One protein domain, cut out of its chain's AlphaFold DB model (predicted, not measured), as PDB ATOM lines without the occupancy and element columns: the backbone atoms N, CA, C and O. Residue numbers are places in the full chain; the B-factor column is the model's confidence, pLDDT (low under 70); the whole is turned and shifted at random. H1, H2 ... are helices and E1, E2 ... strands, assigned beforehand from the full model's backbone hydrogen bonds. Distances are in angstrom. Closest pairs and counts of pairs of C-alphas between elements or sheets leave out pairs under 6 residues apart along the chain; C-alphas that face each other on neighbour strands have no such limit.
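AT A GLANCE: This is residues 40 to 201 of the 201 residues of an uncharacterized protein of Aquimarina sp. TRL1 (UniProt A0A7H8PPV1). A twisted sheet of four strands has a helical hairpin, H1 and H2, covering one face, while the strand hairpin E3 and E4 and much of the loop lie on the side away from these helices. H3 folds back beyond the last residues of H2, and the short H4 packs on H2. The printed part has 162 residues, in the order E1 E2 H1 H2 H3 H4 E3 E4 E5 E6; under half of them, 51 in helices and 29 in strands, are in named elements, and the class is mixed. The larger sheet has the order E2 E1 E6 E5 and is mixed. The whole is compact, with a radius of gyration of the C-alphas of 14.8 A and spans of 43 by 34 by 30 A.

IN THESE COORDINATES: The larger sheet holds E1, residues 40 to 43, E2, 48 to 52, E5, 161 to 166, 17.1 A long, and E6, 175 to 180, 16.5 A. C-alpha 40 is at (46.566, 4.160, 42.197) and C-alpha 180 at (37.978, -7.094, 40.792). H1, residues 55 to 65, measures 15.5 A; H2, 71 to 90, 28.1 A; H3, 98 to 113, 22.2 A, from C-alpha 98 at (61.196, -2.284, 67.438). H4 is residues 118 to 121, E3 124 to 127 and E4 154 to 157.

HOW THE PARTS SIT: E1 and E6 are parallel at 10 degrees, with N 42 and O 177 2.8 A apart, within hydrogen-bond range. The hairpins E1 and E2 (N 41 to O 50, 2.8 A) and E5 and E6 (N 163 to O 178, 2.9 A) are antiparallel. H1 and H2 lie on the same face, two layers with helices on one face of a sheet: H1 over E1 at a height of 9.4 A, H2 over E5 at 7.7 A. They touch, closest at the C-alphas of Lys 59 and Ile 77, 5.9 A, at a shallow tilt of 5 degrees, opposite ways. Residues 72 to 79 of H2 touch H4, closest at the C-alphas of Asn 75 and Ser 121, 5.4 A. H3 and H4 only just touch, only at the corner, with 3 pairs of C-alphas within 8 A, closest Tyr 112 and Tyr 118, 6.4 A. The hairpin E3 and E4 is antiparallel, with N 125 and O 156 2.8 A apart. In H1, H2 and H3 every O i to N i+4 pair is within hydrogen-bond range; H4 is too short for one.

THE WHOLE: The C-alphas of Asp 67 and Asp 99 are the farthest apart, 44.0 A, and the printed part has no cut. The link from E3 to E4, 26 residues, is long. Residues 165 to 166 of E5 pair with residues 199 to 200, antiparallel. Mean pLDDT of the printed part is 80.1; it is under 70 at residues 114 to 123, 129 to 150 and 184 to 192.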
ATOM      1  N   THR A  40      46.884   4.752  43.493       93.62
ATOM      2  CA  THR A  40      46.566   4.160  42.197       93.62
ATOM      3  C   THR A  40      45.507   3.088  42.392       93.62
ATOM      4  O   THR A  40      45.709   2.154  43.164       93.62
ATOM      5  N   LEU A  41      44.374   3.214  41.711       92.81
ATOM      6  CA  LEU A  41      43.342   2.189  41.612       92.81
ATOM      7  C   LEU A  41      43.568   1.377  40.338       92.81
ATOM      8  O   LEU A  41      43.665   1.943  39.255       92.81
ATOM      9  N   TYR A  42      43.610   0.060  40.473       90.44
ATOM     10  CA  TYR A  42      43.630  -0.879  39.362       90.44
ATOM     11  C   TYR A  42      42.343  -1.712  39.360       90.44
ATOM     12  O   TYR A  42      42.017  -2.356  40.364       90.44
ATOM     13  N   LEU A  43      41.616  -1.685  38.243       89.00
ATOM     14  CA  LEU A  43      40.384  -2.434  38.003       89.00
ATOM     15  C   LEU A  43      40.704  -3.634  37.106       89.00
ATOM     16  O   LEU A  43      40.851  -3.494  35.893       89.00
ATOM     17  N   ALA A  44      40.836  -4.816  37.706       83.88
ATOM     18  CA  ALA A  44      41.354  -5.998  37.019       83.88
ATOM     19  C   ALA A  44      40.395  -6.576  35.968       83.88
ATOM     20  O   ALA A  44      40.839  -7.221  35.027       83.88
ATOM     21  N   ASP A  45      39.089  -6.366  36.125       82.31
ATOM     22  CA  ASP A  45      38.061  -6.857  35.202       82.31
ATOM     23  C   ASP A  45      38.033  -6.112  33.860       82.31
ATOM     24  O   ASP A  45      37.526  -6.650  32.877       82.31
ATOM     25  N   VAL A  46      38.592  -4.901  33.817       86.00
ATOM     26  CA  VAL A  46      38.648  -4.044  32.622       86.00
ATOM     27  C   VAL A  46      40.072  -3.607  32.261       86.00
ATOM     28  O   VAL A  46      40.231  -2.798  31.354       86.00
ATOM     29  N   ASP A  47      41.083  -4.134  32.959       84.12
ATOM     30  CA  ASP A  47      42.504  -3.788  32.794       84.12
ATOM     31  C   ASP A  47      42.752  -2.265  32.767       84.12
ATOM     32  O   ASP A  47      43.373  -1.704  31.865       84.12
ATOM     33  N   GLU A  48      42.198  -1.561  33.759       87.94
ATOM     34  CA  GLU A  48      42.232  -0.097  33.826       87.94
ATOM     35  C   GLU A  48      42.990   0.383  35.066       87.94
ATOM     36  O   GLU A  48      42.753  -0.083  36.182       87.94
ATOM     37  N   THR A  49      43.877   1.364  34.878       90.06
ATOM     38  CA  THR A  49      44.624   2.023  35.957       90.06
ATOM     39  C   THR A  49      44.223   3.491  36.068       90.06
ATOM     40  O   THR A  49      44.238   4.221  35.080       90.06
ATOM     41  N   ILE A  50      43.900   3.937  37.282       92.88
ATOM     42  CA  ILE A  50      43.426   5.291  37.575       92.88
ATOM     43  C   ILE A  50      44.217   5.850  38.760       92.88
ATOM     44  O   ILE A  50      44.194   5.281  39.851       92.88
ATOM     45  N   THR A  51      44.886   6.987  38.582       93.69
ATOM     46  CA  THR A  51      45.488   7.731  39.699       93.69
ATOM     47  C   THR A  51      44.424   8.592  40.375       93.69
ATOM     48  O   THR A  51      43.688   9.317  39.710       93.69
ATOM     49  N   VAL A  52      44.343   8.511  41.699       94.31
ATOM     50  CA  VAL A  52      43.326   9.178  42.525       94.31
ATOM     51  C   VAL A  52      43.977   9.913  43.690       94.31
ATOM     52  O   VAL A  52      45.089   9.591  44.109       94.31
ATOM     53  N   LYS A  53      43.270  10.897  44.242       91.94
ATOM     54  CA  LYS A  53      43.781  11.752  45.323       91.94
ATOM     55  C   LYS A  53      43.504  11.190  46.712       91.94
ATOM     56  O   LYS A  53      44.111  11.616  47.688       91.94
ATOM     57  N   SER A  54      42.540  10.276  46.838       94.81
ATOM     58  CA  SER A  54      42.123   9.745  48.138       94.81
ATOM     59  C   SER A  54      41.508   8.349  48.047       94.81
ATOM     60  O   SER A  54      40.960   7.942  47.024       94.81
ATOM     61  N   LEU A  55      41.515   7.626  49.168       95.75
ATOM     62  CA  LEU A  55      40.785   6.360  49.311       95.75
ATOM     63  C   LEU A  55      39.259   6.549  49.267       95.75
ATOM     64  O   LEU A  55      38.527   5.609  48.956       95.75
ATOM     65  N   ASP A  56      38.762   7.752  49.564       96.50
ATOM     66  CA  ASP A  56      37.340   8.075  49.422       96.50
ATOM     67  C   ASP A  56      36.941   8.168  47.948       96.50
ATOM     68  O   ASP A  56      35.910   7.621  47.556       96.50
ATOM     69  N   GLU A  57      37.801   8.750  47.115       96.62
ATOM     70  CA  GLU A  57      37.629   8.771  45.663       96.62
ATOM     71  C   GLU A  57      37.636   7.356  45.070       96.62
ATOM     72  O   GLU A  57      36.762   7.030  44.267       96.62
ATOM     73  N   VAL A  58      38.518   6.468  45.547       96.06
ATOM     74  CA  VAL A  58      38.499   5.041  45.171       96.06
ATOM     75  C   VAL A  58      37.131   4.409  45.438       96.06
ATOM     76  O   VAL A  58      36.562   3.763  44.556       96.06
ATOM     77  N   LYS A  59      36.573   4.608  46.641       95.88
ATOM     78  CA  LYS A  59      35.245   4.078  46.995       95.88
ATOM     79  C   LYS A  59      34.163   4.621  46.066       95.88
ATOM     80  O   LYS A  59      33.300   3.856  45.646       95.88
ATOM     81  N   VAL A  60      34.211   5.913  45.736       95.88
ATOM     82  CA  VAL A  60      33.252   6.551  44.823       95.88
ATOM     83  C   VAL A  60      33.350   5.964  43.417       95.88
ATOM     84  O   VAL A  60      32.314   5.666  42.828       95.88
ATOM     85  N   ILE A  61      34.558   5.761  42.884       95.75
ATOM     86  CA  ILE A  61      34.759   5.166  41.555       95.75
ATOM     87  C   ILE A  61      34.188   3.746  41.517       95.75
ATOM     88  O   ILE A  61      33.363   3.450  40.652       95.75
ATOM     89  N   ILE A  62      34.543   2.898  42.489       93.56
ATOM     90  CA  ILE A  62      34.028   1.522  42.573       93.56
ATOM     91  C   ILE A  62      32.494   1.530  42.694       93.56
ATOM     92  O   ILE A  62      31.808   0.814  41.970       93.56
ATOM     93  N   ALA A  63      31.929   2.368  43.564       92.94
ATOM     94  CA  ALA A  63      30.485   2.429  43.793       92.94
ATOM     95  C   ALA A  63      29.684   3.020  42.617       92.94
ATOM     96  O   ALA A  63      28.474   2.813  42.553       92.94
ATOM     97  N   LYS A  64      30.320   3.797  41.730       94.19
ATOM     98  CA  LYS A  64      29.690   4.332  40.512       94.19
ATOM     99  C   LYS A  64      29.767   3.360  39.342       94.19
ATOM    100  O   LYS A  64      28.842   3.311  38.540       94.19
ATOM    101  N   ARG A  65      30.881   2.637  39.213       92.62
ATOM    102  CA  ARG A  65      31.160   1.772  38.057       92.62
ATOM    103  C   ARG A  65      30.519   0.390  38.184       92.62
ATOM    104  O   ARG A  65      30.249  -0.245  37.172       92.62
ATOM    105  N   TYR A  66      30.229  -0.041  39.410       91.00
ATOM    106  CA  TYR A  66      29.672  -1.357  39.710       91.00
ATOM    107  C   TYR A  66      28.404  -1.261  40.560       91.00
ATOM    108  O   TYR A  66      28.206  -0.300  41.303       91.00
ATOM    109  N   ASP A  67      27.558  -2.294  40.487       89.38
ATOM    110  CA  ASP A  67      26.356  -2.393  41.319       89.38
ATOM    111  C   ASP A  67      26.724  -2.376  42.811       89.38
ATOM    112  O   ASP A  67      27.393  -3.275  43.325       89.38
ATOM    113  N   GLN A  68      26.236  -1.365  43.531       85.44
ATOM    114  CA  GLN A  68      26.469  -1.191  44.964       85.44
ATOM    115  C   GLN A  68      25.866  -2.318  45.806       85.44
ATOM    116  O   GLN A  68      26.283  -2.522  46.947       85.44
ATOM    117  N   ASN A  69      24.903  -3.069  45.264       87.12
ATOM    118  CA  ASN A  69      24.350  -4.243  45.924       87.12
ATOM    119  C   ASN A  69      25.236  -5.481  45.806       87.12
ATOM    120  O   ASN A  69      25.085  -6.395  46.628       87.12
ATOM    121  N   ASN A  70      26.199  -5.478  44.881       88.62
ATOM    122  CA  ASN A  70      27.153  -6.557  44.706       88.62
ATOM    123  C   ASN A  70      27.984  -6.762  45.983       88.62
ATOM    124  O   ASN A  70      28.557  -5.837  46.570       88.62
ATOM    125  N   LYS A  71      28.072  -8.019  46.420       86.94
ATOM    126  CA  LYS A  71      28.799  -8.407  47.632       86.94
ATOM    127  C   LYS A  71      30.291  -8.049  47.568       86.94
ATOM    128  O   LYS A  71      30.844  -7.649  48.589       86.94
ATOM    129  N   ALA A  72      30.929  -8.165  46.403       84.69
ATOM    130  CA  ALA A  72      32.335  -7.817  46.207       84.69
ATOM    131  C   ALA A  72      32.571  -6.314  46.401       84.69
ATOM    132  O   ALA A  72      33.496  -5.933  47.112       84.69
ATOM    133  N   VAL A  73      31.678  -5.475  45.868       89.62
ATOM    134  CA  VAL A  73      31.710  -4.012  46.043       89.62
ATOM    135  C   VAL A  73      31.543  -3.635  47.518       89.62
ATOM    136  O   VAL A  73      32.350  -2.881  48.063       89.62
ATOM    137  N   LYS A  74      30.555  -4.217  48.212       89.12
ATOM    138  CA  LYS A  74      30.350  -3.995  49.657       89.12
ATOM    139  C   LYS A  74      31.574  -4.407  50.481       89.12
ATOM    140  O   LYS A  74      31.994  -3.672  51.376       89.12
ATOM    141  N   ASN A  75      32.161  -5.562  50.169       85.75
ATOM    142  CA  ASN A  75      33.362  -6.061  50.835       85.75
ATOM    143  C   ASN A  75      34.579  -5.164  50.573       85.75
ATOM    144  O   ASN A  75      35.304  -4.855  51.516       85.75
ATOM    145  N   ALA A  76      34.774  -4.722  49.330       87.50
ATOM    146  CA  ALA A  76      35.840  -3.813  48.921       87.50
ATOM    147  C   ALA A  76      35.779  -2.491  49.692       87.50
ATOM    148  O   ALA A  76      36.739  -2.114  50.362       87.50
ATOM    149  N   ILE A  77      34.617  -1.834  49.689       91.38
ATOM    150  CA  ILE A  77      34.383  -0.592  50.437       91.38
ATOM    151  C   ILE A  77      34.617  -0.810  51.937       91.38
ATOM    152  O   ILE A  77      35.286  -0.009  52.592       91.38
ATOM    153  N   GLY A  78      34.112  -1.918  52.491       89.00
ATOM    154  CA  GLY A  78      34.346  -2.295  53.884       89.00
ATOM    155  C   GLY A  78      35.831  -2.468  54.210       89.00
ATOM    156  O   GLY A  78      36.290  -1.993  55.249       89.00
ATOM    157  N   LYS A  79      36.596  -3.094  53.312       87.56
ATOM    158  CA  LYS A  79      38.037  -3.300  53.459       87.56
ATOM    159  C   LYS A  79      38.816  -1.990  53.376       87.56
ATOM    160  O   LYS A  79      39.668  -1.758  54.228       87.56
ATOM    161  N   ILE A  80      38.471  -1.104  52.441       91.44
ATOM    162  CA  ILE A  80      39.068   0.237  52.335       91.44
ATOM    163  C   ILE A  80      38.801   1.050  53.610       91.44
ATOM    164  O   ILE A  80      39.713   1.669  54.149       91.44
ATOM    165  N   ASN A  81      37.584   0.992  54.160       92.50
ATOM    166  CA  ASN A  81      37.264   1.665  55.422       92.50
ATOM    167  C   ASN A  81      38.066   1.102  56.611       92.50
ATOM    168  O   ASN A  81      38.473   1.856  57.494       92.50
ATOM    169  N   LEU A  82      38.279  -0.218  56.665       89.50
ATOM    170  CA  LEU A  82      39.130  -0.838  57.688       89.50
ATOM    171  C   LEU A  82      40.587  -0.403  57.530       89.50
ATOM    172  O   LEU A  82      41.203  -0.018  58.517       89.50
ATOM    173  N   PHE A  83      41.094  -0.389  56.299       91.06
ATOM    174  CA  PHE A  83      42.434   0.090  55.984       91.06
ATOM    175  C   PHE A  83      42.631   1.553  56.406       91.06
ATOM    176  O   PHE A  83      43.593   1.857  57.099       91.06
ATOM    177  N   GLN A  84      41.686   2.451  56.092       93.00
ATOM    178  CA  GLN A  84      41.728   3.857  56.525       93.00
ATOM    179  C   GLN A  84      41.815   3.993  58.055       93.00
ATOM    180  O   GLN A  84      42.565   4.828  58.564       93.00
ATOM    181  N   LYS A  85      41.064   3.169  58.800       92.12
ATOM    182  CA  LYS A  85      41.112   3.152  60.271       92.12
ATOM    183  C   LYS A  85      42.470   2.684  60.789       92.12
ATOM    184  O   LYS A  85      43.007   3.315  61.695       92.12
ATOM    185  N   GLU A  86      43.020   1.616  60.215       90.88
ATOM    186  CA  GLU A  86      44.334   1.100  60.611       90.88
ATOM    187  C   GLU A  86      45.463   2.055  60.253       90.88
ATOM    188  O   GLU A  86      46.334   2.281  61.079       90.88
ATOM    189  N   MET A  87      45.410   2.694  59.085       91.25
ATOM    190  CA  MET A  87      46.365   3.725  58.684       91.25
ATOM    191  C   MET A  87      46.378   4.890  59.683       91.25
ATOM    192  O   MET A  87      47.441   5.310  60.142       91.25
ATOM    193  N   LYS A  88      45.196   5.376  60.089       92.19
ATOM    194  CA  LYS A  88      45.084   6.424  61.111       92.19
ATOM    195  C   LYS A  88      45.655   5.964  62.454       92.19
ATOM    196  O   LYS A  88      46.380   6.723  63.083       92.19
ATOM    197  N   TYR A  89      45.376   4.738  62.886       91.62
ATOM    198  CA  TYR A  89      45.933   4.213  64.133       91.62
ATOM    199  C   TYR A  89      47.460   4.048  64.064       91.62
ATOM    200  O   TYR A  89      48.162   4.544  64.942       91.62
ATOM    201  N   ALA A  90      47.986   3.458  62.989       90.00
ATOM    202  CA  ALA A  90      49.419   3.289  62.759       90.00
ATOM    203  C   ALA A  90      50.176   4.625  62.765       90.00
ATOM    204  O   ALA A  90      51.288   4.690  63.278       90.00
ATOM    205  N   SER A  91      49.570   5.709  62.261       89.88
ATOM    206  CA  SER A  91      50.179   7.051  62.303       89.88
ATOM    207  C   SER A  91      50.339   7.641  63.710       89.88
ATOM    208  O   SER A  91      51.100   8.587  63.878       89.88
ATOM    209  N   THR A  92      49.653   7.091  64.717       93.44
ATOM    210  CA  THR A  92      49.801   7.514  66.123       93.44
ATOM    211  C   THR A  92      50.898   6.755  66.869       93.44
ATOM    212  O   THR A  92      51.199   7.088  68.012       93.44
ATOM    213  N   LEU A  93      51.474   5.727  66.245       91.69
ATOM    214  CA  LEU A  93      52.483   4.864  66.840       91.69
ATOM    215  C   LEU A  93      53.872   5.237  66.318       91.69
ATOM    216  O   LEU A  93      54.058   5.461  65.118       91.69
ATOM    217  N   ASP A  94      54.868   5.208  67.201       91.88
ATOM    218  CA  ASP A  94      56.265   5.221  66.780       91.88
ATOM    219  C   ASP A  94      56.687   3.818  66.330       91.88
ATOM    220  O   ASP A  94      57.218   3.018  67.091       91.88
ATOM    221  N   LEU A  95      56.411   3.506  65.067       87.00
ATOM    222  CA  LEU A  95      56.771   2.221  64.459       87.00
ATOM    223  C   LEU A  95      58.250   2.140  64.042       87.00
ATOM    224  O   LEU A  95      58.612   1.215  63.318       87.00
ATOM    225  N   THR A  96      59.084   3.110  64.438       87.88
ATOM    226  CA  THR A  96      60.547   2.988  64.340       87.88
ATOM    227  C   THR A  96      61.150   2.317  65.574       87.88
ATOM    228  O   THR A  96      62.220   1.718  65.470       87.88
ATOM    229  N   ASP A  97      60.433   2.338  66.704       92.19
ATOM    230  CA  ASP A  97      60.746   1.546  67.891       92.19
ATOM    231  C   ASP A  97      60.414   0.056  67.632       92.19
ATOM    232  O   ASP A  97      59.244  -0.287  67.402       92.19
ATOM    233  N   PRO A  98      61.405  -0.859  67.693       89.00
ATOM    234  CA  PRO A  98      61.196  -2.284  67.438       89.00
ATOM    235  C   PRO A  98      60.195  -2.963  68.383       89.00
ATOM    236  O   PRO A  98      59.501  -3.899  67.977       89.00
ATOM    237  N   ASP A  99      60.096  -2.520  69.639       93.50
ATOM    238  CA  ASP A  99      59.170  -3.100  70.612       93.50
ATOM    239  C   ASP A  99      57.730  -2.665  70.330       93.50
ATOM    240  O   ASP A  99      56.796  -3.469  70.455       93.50
ATOM    241  N   VAL A 100      57.541  -1.411  69.906       91.62
ATOM    242  CA  VAL A 100      56.240  -0.898  69.452       91.62
ATOM    243  C   VAL A 100      55.833  -1.583  68.148       91.62
ATOM    244  O   VAL A 100      54.711  -2.090  68.055       91.62
ATOM    245  N   GLU A 101      56.744  -1.679  67.175       88.00
ATOM    246  CA  GLU A 101      56.524  -2.365  65.896       88.00
ATOM    247  C   GLU A 101      56.109  -3.828  66.115       88.00
ATOM    248  O   GLU A 101      55.109  -4.295  65.561       88.00
ATOM    249  N   LYS A 102      56.825  -4.553  66.983       86.88
ATOM    250  CA  LYS A 102      56.530  -5.955  67.302       86.88
ATOM    251  C   LYS A 102      55.153  -6.125  67.943       86.88
ATOM    252  O   LYS A 102      54.397  -7.004  67.522       86.88
ATOM    253  N   LYS A 103      54.806  -5.293  68.932       90.25
ATOM    254  CA  LYS A 103      53.480  -5.324  69.579       90.25
ATOM    255  C   LYS A 103      52.371  -5.024  68.575       90.25
ATOM    256  O   LYS A 103      51.370  -5.740  68.541       90.25
ATOM    257  N   TYR A 104      52.570  -4.024  67.719       88.44
ATOM    258  CA  TYR A 104      51.609  -3.669  66.682       88.44
ATOM    259  C   TYR A 104      51.417  -4.804  65.665       88.44
ATOM    260  O   TYR A 104      50.284  -5.183  65.360       88.44
ATOM    261  N   SER A 105      52.510  -5.429  65.217       83.56
ATOM    262  CA  SER A 105      52.470  -6.593  64.326       83.56
ATOM    263  C   SER A 105      51.679  -7.764  64.918       83.56
ATOM    264  O   SER A 105      50.950  -8.449  64.199       83.56
ATOM    265  N   GLN A 106      51.821  -8.028  66.216       85.25
ATOM    266  CA  GLN A 106      51.077  -9.092  66.897       85.25
ATOM    267  C   GLN A 106      49.594  -8.737  67.025       85.25
ATOM    268  O   GLN A 106      48.724  -9.565  66.746       85.25
ATOM    269  N   GLN A 107      49.298  -7.488  67.389       87.38
ATOM    270  CA  GLN A 107      47.933  -6.992  67.519       87.38
ATOM    271  C   GLN A 107      47.178  -7.069  66.190       87.38
ATOM    272  O   GLN A 107      46.038  -7.532  66.166       87.38
ATOM    273  N   ILE A 108      47.792  -6.640  65.083       84.12
ATOM    274  CA  ILE A 108      47.137  -6.652  63.773       84.12
ATOM    275  C   ILE A 108      46.895  -8.085  63.285       84.12
ATOM    276  O   ILE A 108      45.804  -8.392  62.797       84.12
ATOM    277  N   GLN A 109      47.857  -8.987  63.522       79.12
ATOM    278  CA  GLN A 109      47.703 -10.419  63.265       79.12
ATOM    279  C   GLN A 109      46.511 -11.001  64.017       79.12
ATOM    280  O   GLN A 109      45.623 -11.603  63.410       79.12
ATOM    281  N   GLN A 110      46.437 -10.755  65.321       82.75
ATOM    282  CA  GLN A 110      45.348 -11.254  66.148       82.75
ATOM    283  C   GLN A 110      43.998 -10.653  65.736       82.75
ATOM    284  O   GLN A 110      43.026 -11.388  65.558       82.75
ATOM    285  N   LYS A 111      43.941  -9.335  65.524       84.44
ATOM    286  CA  LYS A 111      42.713  -8.598  65.198       84.44
ATOM    287  C   LYS A 111      42.073  -9.072  63.895       84.44
ATOM    288  O   LYS A 111      40.848  -9.180  63.829       84.44
ATOM    289  N   TYR A 112      42.880  -9.357  62.873       79.69
ATOM    290  CA  TYR A 112      42.374  -9.688  61.538       79.69
ATOM    291  C   TYR A 112      42.294 -11.180  61.227       79.69
ATOM    292  O   TYR A 112      41.511 -11.545  60.351       79.69
ATOM    293  N   SER A 113      42.957 -12.037  62.012       72.25
ATOM    294  CA  SER A 113      42.901 -13.503  61.866       72.25
ATOM    295  C   SER A 113      41.477 -14.083  61.789       72.25
ATOM    296  O   SER A 113      41.231 -15.015  61.030       72.25
ATOM    297  N   ASN A 114      40.515 -13.500  62.515       66.94
ATOM    298  CA  ASN A 114      39.115 -13.948  62.568       66.94
ATOM    299  C   ASN A 114      38.108 -12.897  62.065       66.94
ATOM    300  O   ASN A 114      36.896 -13.027  62.264       66.94
ATOM    301  N   HIS A 115      38.576 -11.819  61.433       68.50
ATOM    302  CA  HIS A 115      37.705 -10.694  61.103       68.50
ATOM    303  C   HIS A 115      36.785 -11.032  59.921       68.50
ATOM    304  O   HIS A 115      37.249 -11.306  58.816       68.50
ATOM    305  N   LYS A 116      35.460 -10.959  60.123       65.38
ATOM    306  CA  LYS A 116      34.436 -11.407  59.150       65.38
ATOM    307  C   LYS A 116      34.557 -10.773  57.764       65.38
ATOM    308  O   LYS A 116      34.261 -11.437  56.778       65.38
ATOM    309  N   VAL A 117      34.944  -9.498  57.697       58.97
ATOM    310  CA  VAL A 117      35.198  -8.808  56.420       58.97
ATOM    311  C   VAL A 117      36.499  -9.315  55.809       58.97
ATOM    312  O   VAL A 117      36.524  -9.641  54.636       58.97
ATOM    313  N   TYR A 118      37.552  -9.473  56.610       57.31
ATOM    314  CA  TYR A 118      38.884  -9.827  56.132       57.31
ATOM    315  C   TYR A 118      38.900 -11.248  55.551       57.31
ATOM    316  O   TYR A 118      39.193 -11.424  54.374       57.31
ATOM    317  N   ASN A 119      38.392 -12.215  56.320       54.94
ATOM    318  CA  ASN A 119      38.310 -13.642  55.980       54.94
ATOM    319  C   ASN A 119      37.317 -13.961  54.835       54.94
ATOM    320  O   ASN A 119      37.187 -15.098  54.396       54.94
ATOM    321  N   LYS A 120      36.555 -12.968  54.359       54.59
ATOM    322  CA  LYS A 120      35.602 -13.119  53.245       54.59
ATOM    323  C   LYS A 120      35.886 -12.189  52.067       54.59
ATOM    324  O   LYS A 120      35.145 -12.261  51.086       54.59
ATOM    325  N   SER A 121      36.840 -11.258  52.192       53.09
ATOM    326  CA  SER A 121      36.884 -10.099  51.289       53.09
ATOM    327  C   SER A 121      37.685 -10.314  50.027       53.09
ATOM    328  O   SER A 121      37.265  -9.751  49.026       53.09
ATOM    329  N   THR A 122      38.762 -11.101  50.023       56.28
ATOM    330  CA  THR A 122      39.573 -11.258  48.812       56.28
ATOM    331  C   THR A 122      40.495 -12.450  48.955       56.28
ATOM    332  O   THR A 122      41.300 -12.469  49.876       56.28
ATOM    333  N   ASN A 123      40.417 -13.397  48.027       65.12
ATOM    334  CA  ASN A 123      41.474 -14.366  47.795       65.12
ATOM    335  C   ASN A 123      42.172 -13.922  46.519       65.12
ATOM    336  O   ASN A 123      41.526 -13.725  45.492       65.12
ATOM    337  N   GLY A 124      43.482 -13.746  46.562       73.31
ATOM    338  CA  GLY A 124      44.251 -13.465  45.365       73.31
ATOM    339  C   GLY A 124      45.708 -13.813  45.559       73.31
ATOM    340  O   GLY A 124      46.173 -13.980  46.686       73.31
ATOM    341  N   ILE A 125      46.401 -13.952  44.443       77.56
ATOM    342  CA  ILE A 125      47.795 -14.361  44.385       77.56
ATOM    343  C   ILE A 125      48.616 -13.141  44.040       77.56
ATOM    344  O   ILE A 125      48.378 -12.537  42.998       77.56
ATOM    345  N   LEU A 126      49.576 -12.787  44.888       79.56
ATOM    346  CA  LEU A 126      50.644 -11.871  44.498       79.56
ATOM    347  C   LEU A 126      51.788 -12.675  43.877       79.56
ATOM    348  O   LEU A 126      52.241 -13.632  44.511       79.56
ATOM    349  N   TRP A 127      52.249 -12.274  42.684       76.00
ATOM    350  CA  TRP A 127      53.397 -12.899  42.014       76.00
ATOM    351  C   TRP A 127      54.604 -11.983  41.897       76.00
ATOM    352  O   TRP A 127      54.461 -10.773  41.769       76.00
ATOM    353  N   ASP A 128      55.793 -12.582  41.880       71.88
ATOM    354  CA  ASP A 128      57.115 -11.942  41.805       71.88
ATOM    355  C   ASP A 128      57.583 -11.598  40.374       71.88
ATOM    356  O   ASP A 128      58.742 -11.244  40.168       71.88
ATOM    357  N   GLY A 129      56.699 -11.695  39.377       64.19
ATOM    358  CA  GLY A 129      56.982 -11.359  37.971       64.19
ATOM    359  C   GLY A 129      57.491 -12.526  37.129       64.19
ATOM    360  O   GLY A 129      57.451 -12.447  35.908       64.19
ATOM    361  N   HIS A 130      57.881 -13.636  37.761       65.38
ATOM    362  CA  HIS A 130      58.239 -14.884  37.076       65.38
ATOM    363  C   HIS A 130      57.174 -15.980  37.243       65.38
ATOM    364  O   HIS A 130      57.408 -17.126  36.873       65.38
ATOM    365  N   ALA A 131      56.013 -15.649  37.828       63.34
ATOM    366  CA  ALA A 131      54.971 -16.605  38.228       63.34
ATOM    367  C   ALA A 131      55.476 -17.731  39.163       63.34
ATOM    368  O   ALA A 131      54.828 -18.766  39.314       63.34
ATOM    369  N   THR A 132      56.630 -17.539  39.811       55.94
ATOM    370  CA  THR A 132      57.295 -18.542  40.659       55.94
ATOM    371  C   THR A 132      57.025 -18.334  42.147       55.94
ATOM    372  O   THR A 132      57.140 -19.267  42.948       55.94
ATOM    373  N   GLY A 133      56.660 -17.114  42.541       52.59
ATOM    374  CA  GLY A 133      56.307 -16.759  43.908       52.59
ATOM    375  C   GLY A 133      54.802 -16.613  44.078       52.59
ATOM    376  O   GLY A 133      54.201 -15.774  43.431       52.59
ATOM    377  N   PHE A 134      54.196 -17.399  44.967       62.16
ATOM    378  CA  PHE A 134      52.798 -17.247  45.372       62.16
ATOM    379  C   PHE A 134      52.748 -16.726  46.812       62.16
ATOM    380  O   PHE A 134      53.303 -17.359  47.716       62.16
ATOM    381  N   LEU A 135      52.063 -15.602  47.034       65.12
ATOM    382  CA  LEU A 135      51.501 -15.260  48.339       65.12
ATOM    383  C   LEU A 135      49.978 -15.210  48.220       65.12
ATOM    384  O   LEU A 135      49.437 -14.361  47.510       65.12
ATOM    385  N   SER A 136      49.300 -16.110  48.935       61.78
ATOM    386  CA  SER A 136      47.853 -16.028  49.120       61.78
ATOM    387  C   SER A 136      47.548 -14.831  50.009       61.78
ATOM    388  O   SER A 136      47.861 -14.840  51.202       61.78
ATOM    389  N   VAL A 137      46.920 -13.804  49.451       61.56
ATOM    390  CA  VAL A 137      46.410 -12.662  50.214       61.56
ATOM    391  C   VAL A 137      45.103 -13.091  50.875       61.56
ATOM    392  O   VAL A 137      44.038 -12.656  50.468       61.56
ATOM    393  N   THR A 138      45.160 -14.032  51.819       51.31
ATOM    394  CA  THR A 138      43.951 -14.619  52.425       51.31
ATOM    395  C   THR A 138      43.749 -14.299  53.890       51.31
ATOM    396  O   THR A 138      42.634 -14.496  54.360       51.31
ATOM    397  N   THR A 139      44.754 -13.856  54.652       54.31
ATOM    398  CA  THR A 139      44.591 -14.013  56.109       54.31
ATOM    399  C   THR A 139      45.066 -12.900  57.015       54.31
ATOM    400  O   THR A 139      44.397 -12.711  58.026       54.31
ATOM    401  N   ILE A 140      46.107 -12.117  56.716       60.47
ATOM    402  CA  ILE A 140      46.531 -11.061  57.648       60.47
ATOM    403  C   ILE A 140      47.285  -9.933  56.925       60.47
ATOM    404  O   ILE A 140      48.115 -10.258  56.074       60.47
ATOM    405  N   PRO A 141      47.088  -8.646  57.296       61.66
ATOM    406  CA  PRO A 141      47.975  -7.573  56.865       61.66
ATOM    407  C   PRO A 141      49.425  -7.903  57.216       61.66
ATOM    408  O   PRO A 141      49.752  -8.151  58.379       61.66
ATOM    409  N   LEU A 142      50.296  -7.941  56.215       69.25
ATOM    410  CA  LEU A 142      51.671  -8.386  56.395       69.25
ATOM    411  C   LEU A 142      52.644  -7.412  55.743       69.25
ATOM    412  O   LEU A 142      52.346  -6.738  54.756       69.25
ATOM    413  N   ASN A 143      53.851  -7.412  56.287       68.50
ATOM    414  CA  ASN A 143      55.035  -6.893  55.634       68.50
ATOM    415  C   ASN A 143      55.525  -7.934  54.602       68.50
ATOM    416  O   ASN A 143      55.918  -9.041  54.972       68.50
ATOM    417  N   LEU A 144      55.493  -7.588  53.314       69.50
ATOM    418  CA  LEU A 144      55.920  -8.437  52.196       69.50
ATOM    419  C   LEU A 144      57.396  -8.817  52.299       69.50
ATOM    420  O   LEU A 144      57.730  -9.978  52.057       69.50
ATOM    421  N   LYS A 145      58.264  -7.893  52.731       65.88
ATOM    422  CA  LYS A 145      59.701  -8.154  52.940       65.88
ATOM    423  C   LYS A 145      59.998  -9.046  54.147       65.88
ATOM    424  O   LYS A 145      61.119  -9.518  54.294       65.88
ATOM    425  N   ALA A 146      59.025  -9.266  55.030       61.44
ATOM    426  CA  ALA A 146      59.131 -10.268  56.092       61.44
ATOM    427  C   ALA A 146      58.663 -11.661  55.632       61.44
ATOM    428  O   ALA A 146      58.815 -12.642  56.361       61.44
ATOM    429  N   SER A 147      58.073 -11.771  54.438       61.88
ATOM    430  CA  SER A 147      57.636 -13.044  53.870       61.88
ATOM    431  C   SER A 147      58.773 -13.733  53.105       61.88
ATOM    432  O   SER A 147      59.740 -13.107  52.695       61.88
ATOM    433  N   LYS A 148      58.654 -15.033  52.809       61.53
ATOM    434  CA  LYS A 148      59.620 -15.742  51.932       61.53
ATOM    435  C   LYS A 148      59.616 -15.236  50.477       61.53
ATOM    436  O   LYS A 148      60.378 -15.735  49.648       61.53
ATOM    437  N   ARG A 149      58.701 -14.327  50.140       64.06
ATOM    438  CA  ARG A 149      58.454 -13.780  48.807       64.06
ATOM    439  C   ARG A 149      58.585 -12.262  48.928       64.06
ATOM    440  O   ARG A 149      57.609 -11.533  48.991       64.06
ATOM    441  N   ASN A 150      59.829 -11.797  49.015       65.38
ATOM    442  CA  ASN A 150      60.214 -10.399  49.264       65.38
ATOM    443  C   ASN A 150      59.824  -9.408  48.145       65.38
ATOM    444  O   ASN A 150      60.320  -8.282  48.132       65.38
ATOM    445  N   LYS A 151      59.033  -9.845  47.160       71.31
ATOM    446  CA  LYS A 151      58.733  -9.136  45.919       71.31
ATOM    447  C   LYS A 151      57.352  -9.533  45.413       71.31
ATOM    448  O   LYS A 151      57.008 -10.715  45.417       71.31
ATOM    449  N   ALA A 152      56.597  -8.544  44.960       76.81
ATOM    450  CA  ALA A 152      55.357  -8.728  44.228       76.81
ATOM    451  C   ALA A 152      55.274  -7.667  43.123       76.81
ATOM    452  O   ALA A 152      55.483  -6.488  43.392       76.81
ATOM    453  N   SER A 153      54.921  -8.068  41.910       77.94
ATOM    454  CA  SER A 153      54.785  -7.225  40.711       77.94
ATOM    455  C   SER A 153      53.496  -7.482  39.933       77.94
ATOM    456  O   SER A 153      53.297  -6.921  38.860       77.94
ATOM    457  N   SER A 154      52.645  -8.376  40.437       78.62
ATOM    458  CA  SER A 154      51.376  -8.748  39.814       78.62
ATOM    459  C   SER A 154      50.405  -9.286  40.852       78.62
ATOM    460  O   SER A 154      50.813  -9.795  41.900       78.62
ATOM    461  N   TRP A 155      49.112  -9.179  40.556       80.62
ATOM    462  CA  TRP A 155      48.046  -9.729  41.383       80.62
ATOM    463  C   TRP A 155      47.006 -10.440  40.524       80.62
ATOM    464  O   TRP A 155      46.473  -9.859  39.585       80.62
ATOM    465  N   SER A 156      46.687 -11.680  40.881       79.75
ATOM    466  CA  SER A 156      45.612 -12.458  40.268       79.75
ATOM    467  C   SER A 156      44.481 -12.642  41.281       79.75
ATOM    468  O   SER A 156      44.694 -13.318  42.294       79.75
ATOM    469  N   PRO A 157      43.276 -12.098  41.050       79.06
ATOM    470  CA  PRO A 157      42.140 -12.353  41.929       79.06
ATOM    471  C   PRO A 157      41.678 -13.812  41.789       79.06
ATOM    472  O   PRO A 157      41.270 -14.232  40.715       79.06
ATOM    473  N   ILE A 158      41.711 -14.592  42.873       77.56
ATOM    474  CA  ILE A 158      41.078 -15.926  42.954       77.56
ATOM    475  C   ILE A 158      39.570 -15.769  43.200       77.56
ATOM    476  O   ILE A 158      38.764 -16.573  42.740       77.56
ATOM    477  N   SER A 159      39.175 -14.726  43.932       77.56
ATOM    478  CA  SER A 159      37.781 -14.352  44.151       77.56
ATOM    479  C   SER A 159      37.589 -12.849  43.936       77.56
ATOM    480  O   SER A 159      38.541 -12.087  44.126       77.56
ATOM    481  N   PRO A 160      36.358 -12.396  43.636       81.00
ATOM    482  CA  PRO A 160      36.023 -10.976  43.651       81.00
ATOM    483  C   PRO A 160      36.414 -10.325  44.984       81.00
ATOM    484  O   PRO A 160      36.212 -10.933  46.041       81.00
ATOM    485  N   GLY A 161      36.959  -9.110  44.944       82.75
ATOM    486  CA  GLY A 161      37.436  -8.418  46.138       82.75
ATOM    487  C   GLY A 161      38.458  -7.315  45.879       82.75
ATOM    488  O   GLY A 161      38.661  -6.883  44.745       82.75
ATOM    489  N   THR A 162      39.106  -6.874  46.961       86.81
ATOM    490  CA  THR A 162      40.132  -5.817  46.963       86.81
ATOM    491  C   THR A 162      41.394  -6.199  47.733       86.81
ATOM    492  O   THR A 162      41.333  -6.757  48.831       86.81
ATOM    493  N   VAL A 163      42.557  -5.818  47.226       86.62
ATOM    494  CA  VAL A 163      43.812  -5.783  47.990       86.62
ATOM    495  C   VAL A 163      44.332  -4.355  47.993       86.62
ATOM    496  O   VAL A 163      44.283  -3.689  46.964       86.62
ATOM    497  N   VAL A 164      44.815  -3.873  49.136       89.25
ATOM    498  CA  VAL A 164      45.529  -2.594  49.196       89.25
ATOM    499  C   VAL A 164      47.000  -2.885  49.443       89.25
ATOM    500  O   VAL A 164      47.340  -3.487  50.454       89.25
ATOM    501  N   LEU A 165      47.868  -2.476  48.525       88.94
ATOM    502  CA  LEU A 165      49.320  -2.547  48.671       88.94
ATOM    503  C   LEU A 165      49.874  -1.168  49.010       88.94
ATOM    504  O   LEU A 165      49.333  -0.161  48.560       88.94
ATOM    505  N   CYS A 166      50.959  -1.129  49.771       89.19
ATOM    506  CA  CYS A 166      51.692   0.089  50.095       89.19
ATOM    507  C   CYS A 166      53.174  -0.105  49.781       89.19
ATOM    508  O   CYS A 166      53.711  -1.191  50.018       89.19
ATOM    509  N   ASP A 167      53.835   0.928  49.266       87.81
ATOM    510  CA  ASP A 167      55.266   0.888  48.932       87.81
ATOM    511  C   ASP A 167      56.195   0.984  50.159       87.81
ATOM    512  O   ASP A 167      57.377   0.646  50.088       87.81
ATOM    513  N   LYS A 168      55.647   1.385  51.310       87.25
ATOM    514  CA  LYS A 168      56.324   1.393  52.608       87.25
ATOM    515  C   LYS A 168      55.593   0.473  53.588       87.25
ATOM    516  O   LYS A 168      54.431   0.084  53.411       87.25
ATOM    517  N   LYS A 169      56.302   0.074  54.645       83.06
ATOM    518  CA  LYS A 169      55.724  -0.729  55.730       83.06
ATOM    519  C   LYS A 169      54.611   0.034  56.446       83.06
ATOM    520  O   LYS A 169      54.602   1.265  56.483       83.06
ATOM    521  N   TRP A 170      53.718  -0.722  57.083       83.06
ATOM    522  CA  TRP A 170      52.715  -0.191  58.009       83.06
ATOM    523  C   TRP A 170      51.783   0.854  57.392       83.06
ATOM    524  O   TRP A 170      51.468   1.863  58.019       83.06
ATOM    525  N   PHE A 171      51.328   0.591  56.162       86.19
ATOM    526  CA  PHE A 171      50.296   1.382  55.477       86.19
ATOM    527  C   PHE A 171      50.715   2.813  55.099       86.19
ATOM    528  O   PHE A 171      49.864   3.658  54.808       86.19
ATOM    529  N   LYS A 172      52.024   3.079  55.103       87.19
ATOM    530  CA  LYS A 172      52.634   4.357  54.716       87.19
ATOM    531  C   LYS A 172      52.991   4.374  53.228       87.19
ATOM    532  O   LYS A 172      53.097   3.318  52.609       87.19
ATOM    533  N   GLY A 173      53.242   5.568  52.697       89.94
ATOM    534  CA  GLY A 173      53.726   5.771  51.337       89.94
ATOM    535  C   GLY A 173      52.642   5.618  50.270       89.94
ATOM    536  O   GLY A 173      51.445   5.673  50.574       89.94
ATOM    537  N   SER A 174      53.046   5.458  49.011       92.06
ATOM    538  CA  SER A 174      52.111   5.320  47.895       92.06
ATOM    539  C   SER A 174      51.309   4.027  48.004       92.06
ATOM    540  O   SER A 174      51.805   2.990  48.453       92.06
ATOM    541  N   LYS A 175      50.047   4.085  47.580       92.31
ATOM    542  CA  LYS A 175      49.075   2.999  47.725       92.31
ATOM    543  C   LYS A 175      48.624   2.498  46.361       92.31
ATOM    544  O   LYS A 175      48.271   3.286  45.488       92.31
ATOM    545  N   PHE A 176      48.540   1.184  46.214       91.12
ATOM    546  CA  PHE A 176      47.944   0.528  45.055       91.12
ATOM    547  C   PHE A 176      46.710  -0.241  45.515       91.12
ATOM    548  O   PHE A 176      46.816  -1.244  46.220       91.12
ATOM    549  N   VAL A 177      45.526   0.243  45.152       91.50
ATOM    550  CA  VAL A 177      44.259  -0.431  45.422       91.50
ATOM    551  C   VAL A 177      43.913  -1.290  44.220       91.50
ATOM    552  O   VAL A 177      43.636  -0.779  43.145       91.50
ATOM    553  N   LEU A 178      43.924  -2.599  44.405       89.50
ATOM    554  CA  LEU A 178      43.633  -3.577  43.368       89.50
ATOM    555  C   LEU A 178      42.222  -4.109  43.596       89.50
ATOM    556  O   LEU A 178      41.933  -4.587  44.692       89.50
ATOM    557  N   PHE A 179      41.338  -4.021  42.607       88.81
ATOM    558  CA  PHE A 179      39.943  -4.447  42.721       88.81
ATOM    559  C   PHE A 179      39.527  -5.333  41.548       88.81
ATOM    560  O   PHE A 179      39.986  -5.146  40.426       88.81
ATOM    561  N   SER A 180      38.643  -6.295  41.820       86.69
ATOM    562  CA  SER A 180      37.978  -7.094  40.792       86.69
ATOM    563  C   SER A 180      36.589  -7.537  41.244       86.69
ATOM    564  O   SER A 180      36.408  -7.950  42.394       86.69
ATOM    565  N   ILE A 181      35.618  -7.536  40.326       86.12
ATOM    566  CA  ILE A 181      34.299  -8.168  40.527       86.12
ATOM    567  C   ILE A 181      34.204  -9.594  39.975       86.12
ATOM    568  O   ILE A 181      33.230 -10.290  40.266       86.12
ATOM    569  N   ILE A 182      35.206 -10.038  39.218       79.25
ATOM    570  CA  ILE A 182      35.295 -11.392  38.668       79.25
ATOM    571  C   ILE A 182      36.529 -12.114  39.227       79.25
ATOM    572  O   ILE A 182      37.542 -11.475  39.530       79.25
ATOM    573  N   PRO A 183      36.491 -13.445  39.378       73.69
ATOM    574  CA  PRO A 183      37.717 -14.228  39.447       73.69
ATOM    575  C   PRO A 183      38.543 -13.962  38.182       73.69
ATOM    576  O   PRO A 183      37.997 -13.955  37.080       73.69
ATOM    577  N   GLY A 184      39.836 -13.715  38.338       63.69
ATOM    578  CA  GLY A 184      40.740 -13.534  37.209       63.69
ATOM    579  C   GLY A 184      41.186 -14.885  36.646       63.69
ATOM    580  O   GLY A 184      41.225 -15.873  37.389       63.69
ATOM    581  N   PRO A 185      41.560 -14.958  35.356       54.94
ATOM    582  CA  PRO A 185      42.357 -16.076  34.872       54.94
ATOM    583  C   PRO A 185      43.661 -16.146  35.679       54.94
ATOM    584  O   PRO A 185      44.212 -15.120  36.063       54.94
ATOM    585  N   THR A 186      44.202 -17.346  35.896       51.41
ATOM    586  CA  THR A 186      45.519 -17.579  36.530       51.41
ATOM    587  C   THR A 186      46.703 -16.972  35.758       51.41
ATOM    588  O   THR A 186      47.855 -17.169  36.145       51.41
ATOM    589  N   ALA A 187      46.439 -16.250  34.666       46.12
ATOM    590  CA  ALA A 187      47.425 -15.567  33.851       46.12
ATOM    591  C   ALA A 187      47.852 -14.250  34.517       46.12
ATOM    592  O   ALA A 187      47.034 -13.442  34.950       46.12
ATOM    593  N   VAL A 188      49.166 -14.077  34.612       51.88
ATOM    594  CA  VAL A 188      49.869 -12.982  35.282       51.88
ATOM    595  C   VAL A 188      49.389 -11.625  34.764       51.88
ATOM    596  O   VAL A 188      49.666 -11.249  33.630       51.88
ATOM    597  N   VAL A 189      48.693 -10.871  35.611       53.56
ATOM    598  CA  VAL A 189      48.379  -9.464  35.352       53.56
ATOM    599  C   VAL A 189      49.621  -8.643  35.679       53.56
ATOM    600  O   VAL A 189      49.955  -8.515  36.852       53.56
ATOM    601  N   HIS A 190      50.319  -8.087  34.688       54.75
ATOM    602  CA  HIS A 190      51.381  -7.114  34.954       54.75
ATOM    603  C   HIS A 190      50.761  -5.851  35.555       54.75
ATOM    604  O   HIS A 190      50.015  -5.142  34.889       54.75
ATOM    605  N   THR A 191      51.027  -5.595  36.834       60.28
ATOM    606  CA  THR A 191      50.395  -4.496  37.566       60.28
ATOM    607  C   THR A 191      51.334  -3.294  37.697       60.28
ATOM    608  O   THR A 191      52.558  -3.436  37.692       60.28
ATOM    609  N   PRO A 192      50.777  -2.089  37.911       59.62
ATOM    610  CA  PRO A 192      51.538  -0.837  37.996       59.62
ATOM    611  C   PRO A 192      52.519  -0.734  39.179       59.62
ATOM    612  O   PRO A 192      53.257   0.247  39.272       59.62
ATOM    613  N   PHE A 193      52.532  -1.701  40.104       72.44
ATOM    614  CA  PHE A 193      53.352  -1.618  41.315       72.44
ATOM    615  C   PHE A 193      54.722  -2.288  41.215       72.44
ATOM    616  O   PHE A 193      55.500  -2.082  42.131       72.44
ATOM    617  N   ASP A 194      55.025  -3.062  40.164       75.38
ATOM    618  CA  ASP A 194      56.353  -3.624  39.826       75.38
ATOM    619  C   ASP A 194      57.375  -3.720  40.983       75.38
ATOM    620  O   ASP A 194      58.317  -2.937  41.089       75.38
ATOM    621  N   ASN A 195      57.180  -4.675  41.899       75.25
ATOM    622  CA  ASN A 195      58.091  -4.951  43.018       75.25
ATOM    623  C   ASN A 195      58.266  -3.823  44.048       75.25
ATOM    624  O   ASN A 195      59.108  -3.942  44.937       75.25
ATOM    625  N   LYS A 196      57.452  -2.765  43.987       79.12
ATOM    626  CA  LYS A 196      57.493  -1.632  44.922       79.12
ATOM    627  C   LYS A 196      56.745  -1.896  46.225       79.12
ATOM    628  O   LYS A 196      56.996  -1.197  47.194       79.12
ATOM    629  N   ALA A 197      55.842  -2.874  46.273       82.50
ATOM    630  CA  ALA A 197      55.026  -3.132  47.458       82.50
ATOM    631  C   ALA A 197      55.853  -3.712  48.626       82.50
ATOM    632  O   ALA A 197      56.527  -4.732  48.479       82.50
ATOM    633  N   ASP A 198      55.738  -3.097  49.805       83.06
ATOM    634  CA  ASP A 198      56.373  -3.524  51.061       83.06
ATOM    635  C   ASP A 198      55.341  -4.013  52.089       83.06
ATOM    636  O   ASP A 198      55.624  -4.885  52.903       83.06
ATOM    637  N   SER A 199      54.100  -3.525  52.045       82.94
ATOM    638  CA  SER A 199      53.023  -4.061  52.886       82.94
ATOM    639  C   SER A 199      51.709  -4.211  52.133       82.94
ATOM    640  O   SER A 199      51.498  -3.585  51.094       82.94
ATOM    641  N   PHE A 200      50.826  -5.067  52.647       84.62
ATOM    642  CA  PHE A 200      49.474  -5.217  52.118       84.62
ATOM    643  C   PHE A 200      48.424  -5.292  53.220       84.62
ATOM    644  O   PHE A 200      48.711  -5.674  54.357       84.62
ATOM    645  N   PHE A 201      47.194  -4.955  52.841       80.81
ATOM    646  CA  PHE A 201      45.990  -5.056  53.647       80.81
ATOM    647  C   PHE A 201      44.891  -5.774  52.868       80.81
ATOM    648  O   PHE A 201      44.568  -5.412  51.712       80.81
TER     649      PHE A 201